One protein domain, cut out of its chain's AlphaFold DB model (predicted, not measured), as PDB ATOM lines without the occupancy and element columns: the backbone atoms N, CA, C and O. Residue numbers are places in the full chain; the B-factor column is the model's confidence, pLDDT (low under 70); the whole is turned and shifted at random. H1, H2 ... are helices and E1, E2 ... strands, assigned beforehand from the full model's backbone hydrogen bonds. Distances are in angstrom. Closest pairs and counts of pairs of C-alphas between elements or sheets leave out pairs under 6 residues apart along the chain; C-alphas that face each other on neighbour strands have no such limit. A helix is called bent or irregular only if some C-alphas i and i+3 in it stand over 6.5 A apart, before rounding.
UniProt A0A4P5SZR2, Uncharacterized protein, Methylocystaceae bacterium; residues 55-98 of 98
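AT A GLANCE: This is residues 55 to 98 of the 98 residues of an uncharacterized protein of Methylocystaceae bacterium (UniProt A0A4P5SZR2). One long helix, H1, makes most of the length, and a single strand, E1, folds back alongside it; a short helix, H2, follows at the far end of the strand, near the first residues of H1. After H2 the last five residues, 94 to 98, form a short tail with no named element. The printed part has 44 residues with two named helices and one named strand, in the order H1, E1, H2, and E1 pairs with no named strand. The class is mostly helix, with 28 residues in helices and 6 in the strand. The whole is only just compact, close to loose, with a radius of gyration of the C-alphas of 11.0 A, and it spans 31 by 23 by 14 A.

HOW THE PARTS SIT: The longest helix is H1, residues 55 to 73. E1, residues 78 to 83, has 6 pairs of C-alphas within 8 A of H1, and the closest C-alphas of the two are those of Leu 67 and Ile 79, 6.6 A apart. Their centres are 9.6 A apart. Along H1 the y coordinate goes from 23.291 at C-alpha 55 to -3.205 at C-alpha 73, while along E1 it goes from 2.380 at C-alpha 78 to 15.888 at C-alpha 83. H2, residues 85 to 93, is close to H1 but not clearly touching it: the closest C-alphas, those of Glu 56 and Leu 87, are 8.0 A apart. H1 and H2 run the same way at a steep tilt of 46 degrees, with their centres 16.6 A apart. E1 and H2 meet only through their link. In H2 every O i to N i+4 pair is within hydrogen-bond range; in H1 13 of 15 are.

IN THESE COORDINATES: H1 begins at C-alpha 55, at (18.726, 23.291, 26.401), and ends at C-alpha 73, at (21.346, -3.205, 16.579), 28.4 A from first to last C-alpha. E1 covers residues 78 to 83 and measures 15.2 A. H2 covers residues 85 to 93, measures 12.3 A and ends at C-alpha 93, at (8.123, 10.007, 37.766). Neither helix is bent or irregular.

THE WHOLE: The two C-alphas farthest apart are those of Ser 73 and Gln 86, at 31.4 A; the C-alphas of Ser 55 and Asp 98, the first and last printed, are 23.9 A apart. Residue 98 is also the last residue of the full chain of 98. The printed part has no cut. The link from H1 to E1, with 4 residues between them, is tight, and so is the link from E1 to H2, with 1 residue between them. The mean pLDDT of the printed part is 82.8, and one printed residue, Asp 98, is under 70.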
ATOM      1  N   SER A  55      17.441  23.959  26.628       75.06
ATOM      2  CA  SER A  55      18.726  23.291  26.401       75.06
ATOM      3  C   SER A  55      18.733  21.843  26.897       75.06
ATOM      4  O   SER A  55      19.212  20.960  26.190       75.06
ATOM      5  N   GLU A  56      18.155  21.576  28.069       76.25
ATOM      6  CA  GLU A  56      18.041  20.224  28.626       76.25
ATOM      7  C   GLU A  56      17.073  19.364  27.825       76.25
ATOM      8  O   GLU A  56      17.366  18.204  27.552       76.25
ATOM      9  N   LYS A  57      15.954  19.947  27.378       79.88
ATOM     10  CA  LYS A  57      15.018  19.281  26.469       79.88
ATOM     11  C   LYS A  57      15.718  18.823  25.188       79.88
ATOM     12  O   LYS A  57      15.582  17.664  24.806       79.88
ATOM     13  N   ASN A  58      16.451  19.719  24.526       81.50
ATOM     14  CA  ASN A  58      17.119  19.399  23.262       81.50
ATOM     15  C   ASN A  58      18.217  18.350  23.465       81.50
ATOM     16  O   ASN A  58      18.286  17.386  22.707       81.50
ATOM     17  N   TYR A  59      19.007  18.493  24.533       83.62
ATOM     18  CA  TYR A  59      20.019  17.513  24.916       83.62
ATOM     19  C   TYR A  59      19.409  16.128  25.168       83.62
ATOM     20  O   TYR A  59      19.900  15.124  24.654       83.62
ATOM     21  N   LEU A  60      18.304  16.062  25.914       82.19
ATOM     22  CA  LEU A  60      17.615  14.809  26.200       82.19
ATOM     23  C   LEU A  60      17.056  14.173  24.923       82.19
ATOM     24  O   LEU A  60      17.234  12.976  24.716       82.19
ATOM     25  N   HIS A  61      16.435  14.966  24.048       83.25
ATOM     26  CA  HIS A  61      15.884  14.489  22.781       83.25
ATOM     27  C   HIS A  61      16.975  13.875  21.889       83.25
ATOM     28  O   HIS A  61      16.814  12.757  21.401       83.25
ATOM     29  N   GLU A  62      18.111  14.558  21.729       86.38
ATOM     30  CA  GLU A  62      19.251  14.063  20.948       86.38
ATOM     31  C   GLU A  62      19.774  12.731  21.502       86.38
ATOM     32  O   GLU A  62      19.962  11.759  20.765       86.38
ATOM     33  N   LYS A  63      19.952  12.656  22.827       86.06
ATOM     34  CA  LYS A  63      20.408  11.438  23.500       86.06
ATOM     35  C   LYS A  63      19.427  10.281  23.317       86.06
ATOM     36  O   LYS A  63      19.860   9.174  22.996       86.06
ATOM     37  N   TYR A  64      18.127  10.531  23.450       83.94
ATOM     38  CA  TYR A  64      17.094   9.522  23.213       83.94
ATOM     39  C   TYR A  64      17.070   9.028  21.771       83.94
ATOM     40  O   TYR A  64      16.983   7.821  21.551       83.94
ATOM     41  N   HIS A  65      17.188   9.927  20.797       85.19
ATOM     42  CA  HIS A  65      17.232   9.555  19.387       85.19
ATOM     43  C   HIS A  65      18.433   8.643  19.089       85.19
ATOM     44  O   HIS A  65      18.278   7.583  18.481       85.19
ATOM     45  N   HIS A  66      19.617   8.995  19.599       85.38
ATOM     46  CA  HIS A  66      20.826   8.188  19.431       85.38
ATOM     47  C   HIS A  66      20.720   6.811  20.110       85.38
ATOM     48  O   HIS A  66      21.113   5.792  19.532       85.38
ATOM     49  N   LEU A  67      20.147   6.753  21.319       84.81
ATOM     50  CA  LEU A  67      19.894   5.478  21.989       84.81
ATOM     51  C   LEU A  67      18.880   4.640  21.200       84.81
ATOM     52  O   LEU A  67      19.144   3.469  20.968       84.81
ATOM     53  N   SER A  68      17.780   5.228  20.722       83.94
ATOM     54  CA  SER A  68      16.759   4.527  19.930       83.94
ATOM     55  C   SER A  68      17.343   3.865  18.683       83.94
ATOM     56  O   SER A  68      17.001   2.723  18.384       83.94
ATOM     57  N   GLN A  69      18.242   4.551  17.973       85.69
ATOM     58  CA  GLN A  69      18.969   3.968  16.841       85.69
ATOM     59  C   GLN A  69      19.879   2.819  17.293       85.69
ATOM     60  O   GLN A  69      19.856   1.739  16.708       85.69
ATOM     61  N   SER A  70      20.619   3.010  18.388       85.94
ATOM     62  CA  SER A  70      21.496   1.974  18.949       85.94
ATOM     63  C   SER A  70      20.724   0.721  19.382       85.94
ATOM     64  O   SER A  70      21.212  -0.393  19.201       85.94
ATOM     65  N   CYS A  71      19.497   0.875  19.891       85.88
ATOM     66  CA  CYS A  71      18.645  -0.237  20.315       85.88
ATOM     67  C   CYS A  71      18.185  -1.140  19.167       85.88
ATOM     68  O   CYS A  71      17.773  -2.267  19.433       85.88
ATOM     69  N   GLN A  72      18.234  -0.670  17.914       82.56
ATOM     70  CA  GLN A  72      17.893  -1.492  16.747       82.56
ATOM     71  C   GLN A  72      18.958  -2.556  16.458       82.56
ATOM     72  O   GLN A  72      18.638  -3.602  15.905       82.56
ATOM     73  N   SER A  73      20.216  -2.300  16.833       84.50
ATOM     74  CA  SER A  73      21.346  -3.205  16.579       84.50
ATOM     75  C   SER A  73      21.931  -3.814  17.855       84.50
ATOM     76  O   SER A  73      22.597  -4.843  17.795       84.50
ATOM     77  N   ASN A  74      21.698  -3.195  19.014       84.75
ATOM     78  CA  ASN A  74      22.208  -3.642  20.304       84.75
ATOM     79  C   ASN A  74      21.185  -3.382  21.424       84.75
ATOM     80  O   ASN A  74      21.108  -2.287  21.982       84.75
ATOM     81  N   HIS A  75      20.449  -4.423  21.815       82.69
ATOM     82  CA  HIS A  75      19.443  -4.359  22.885       82.69
ATOM     83  C   HIS A  75      20.020  -4.061  24.280       82.69
ATOM     84  O   HIS A  75      19.273  -3.686  25.182       82.69
ATOM     85  N   ALA A  76      21.335  -4.204  24.469       85.19
ATOM     86  CA  ALA A  76      22.027  -3.876  25.714       85.19
ATOM     87  C   ALA A  76      22.637  -2.462  25.705       85.19
ATOM     88  O   ALA A  76      23.331  -2.087  26.654       85.19
ATOM     89  N   ALA A  77      22.413  -1.671  24.648       86.06
ATOM     90  CA  ALA A  77      22.927  -0.314  24.595       86.06
ATOM     91  C   ALA A  77      22.327   0.553  25.715       86.06
ATOM     92  O   ALA A  77      21.165   0.425  26.120       86.06
ATOM     93  N   LYS A  78      23.173   1.444  26.225       87.44
ATOM     94  CA  LYS A  78      22.863   2.380  27.299       87.44
ATOM     95  C   LYS A  78      23.558   3.701  27.037       87.44
ATOM     96  O   LYS A  78      24.638   3.733  26.446       87.44
ATOM     97  N   ILE A  79      22.956   4.783  27.503       86.56
ATOM     98  CA  ILE A  79      23.547   6.118  27.440       86.56
ATOM     99  C   ILE A  79      23.571   6.746  28.824       86.56
ATOM    100  O   ILE A  79      22.658   6.571  29.629       86.56
ATOM    101  N   HIS A  80      24.633   7.504  29.071       85.00
ATOM    102  CA  HIS A  80      24.757   8.342  30.250       85.00
ATOM    103  C   HIS A  80      24.302   9.753  29.888       85.00
ATOM    104  O   HIS A  80      24.798  10.346  28.925       85.00
ATOM    105  N   VAL A  81      23.358  10.284  30.656       84.19
ATOM    106  CA  VAL A  81      22.821  11.633  30.476       84.19
ATOM    107  C   VAL A  81      23.158  12.436  31.722       84.19
ATOM    108  O   VAL A  81      22.894  12.002  32.841       84.19
ATOM    109  N   LYS A  82      23.765  13.607  31.528       85.25
ATOM    110  CA  LYS A  82      23.898  14.603  32.593       85.25
ATOM    111  C   LYS A  82      22.605  15.401  32.661       85.25
ATOM    112  O   LYS A  82      22.249  16.058  31.687       85.25
ATOM    113  N   ALA A  83      21.912  15.321  33.785       82.94
ATOM    114  CA  ALA A  83      20.583  15.888  33.954       82.94
ATOM    115  C   ALA A  83      20.514  16.745  35.219       82.94
ATOM    116  O   ALA A  83      21.068  16.358  36.250       82.94
ATOM    117  N   SER A  84      19.820  17.886  35.172       83.75
ATOM    118  CA  SER A  84      19.499  18.621  36.399       83.75
ATOM    119  C   SER A  84      18.651  17.766  37.352       83.75
ATOM    120  O   SER A  84      17.966  16.837  36.912       83.75
ATOM    121  N   PRO A  85      18.622  18.093  38.656       84.19
ATOM    122  CA  PRO A  85      17.772  17.389  39.616       84.19
ATOM    123  C   PRO A  85      16.291  17.372  39.213       84.19
ATOM    124  O   PRO A  85      15.604  16.374  39.410       84.19
ATOM    125  N   GLN A  86      15.808  18.455  38.596       83.38
ATOM    126  CA  GLN A  86      14.437  18.550  38.103       83.38
ATOM    127  C   GLN A  86      14.177  17.541  36.978       83.38
ATOM    128  O   GLN A  86      13.169  16.834  37.007       83.38
ATOM    129  N   LEU A  87      15.104  17.436  36.022       82.81
ATOM    130  CA  LEU A  87      15.008  16.463  34.941       82.81
ATOM    131  C   LEU A  87      15.057  15.024  35.478       82.81
ATOM    132  O   LEU A  87      14.241  14.198  35.076       82.81
ATOM    133  N   VAL A  88      15.951  14.733  36.428       85.12
ATOM    134  CA  VAL A  88      16.010  13.416  37.084       85.12
ATOM    135  C   VAL A  88      14.692  13.073  37.771       85.12
ATOM    136  O   VAL A  88      14.160  11.987  37.545       85.12
ATOM    137  N   SER A  89      14.132  14.005  38.549       84.81
ATOM    138  CA  SER A  89      12.854  13.803  39.240       84.81
ATOM    139  C   SER A  89      11.736  13.447  38.262       84.81
ATOM    140  O   SER A  89      10.990  12.502  38.501       84.81
ATOM    141  N   MET A  90      11.636  14.158  37.138       82.75
ATOM    142  CA  MET A  90      10.589  13.883  36.153       82.75
ATOM    143  C   MET A  90      10.818  12.567  35.420       82.75
ATOM    144  O   MET A  90       9.886  11.799  35.219       82.75
ATOM    145  N   MET A  91      12.057  12.266  35.033       82.12
ATOM    146  CA  MET A  91      12.359  10.993  34.383       82.12
ATOM    147  C   MET A  91      12.064   9.799  35.294       82.12
ATOM    148  O   MET A  91      11.593   8.773  34.807       82.12
ATOM    149  N   SER A  92      12.276   9.947  36.603       84.12
ATOM    150  CA  SER A  92      11.847   8.963  37.597       84.12
ATOM    151  C   SER A  92      10.321   8.848  37.661       84.12
ATOM    152  O   SER A  92       9.803   7.735  37.620       84.12
ATOM    153  N   GLU A  93       9.596   9.970  37.709       83.38
ATOM    154  CA  GLU A  93       8.123  10.007  37.766       83.38
ATOM    155  C   GLU A  93       7.474   9.313  36.556       83.38
ATOM    156  O   GLU A  93       6.512   8.562  36.701       83.38
ATOM    157  N   TYR A  94       8.043   9.502  35.363       78.00
ATOM    158  CA  TYR A  94       7.570   8.870  34.128       78.00
ATOM    159  C   TYR A  94       8.114   7.444  33.906       78.00
ATOM    160  O   TYR A  94       7.794   6.821  32.892       78.00
ATOM    161  N   GLY A  95       8.913   6.902  34.834       78.75
ATOM    162  CA  GLY A  95       9.431   5.529  34.768       78.75
ATOM    163  C   GLY A  95      10.558   5.311  33.750       78.75
ATOM    164  O   GLY A  95      10.835   4.174  33.360       78.75
ATOM    165  N   PHE A  96      11.218   6.387  33.316       78.25
ATOM    166  CA  PHE A  96      12.379   6.328  32.425       78.25
ATOM    167  C   PHE A  96      13.687   5.976  33.150       78.25
ATOM    168  O   PHE A  96      14.689   5.705  32.485       78.25
ATOM    169  N   LEU A  97      13.678   5.967  34.485       73.31
ATOM    170  CA  LEU A  97      14.784   5.546  35.350       73.31
ATOM    171  C   LEU A  97      14.419   4.251  36.104       73.31
ATOM    172  O   LEU A  97      13.278   3.782  36.036       73.31
ATOM    173  N   ASP A  98      15.413   3.616  36.722       65.12
ATOM    174  CA  ASP A  98      15.225   2.516  37.683       65.12
ATOM    175  C   ASP A  98      15.075   3.052  39.108       65.12
ATOM    176  O   ASP A  98      15.747   4.062  39.420       65.12
TER     177      ASP A  98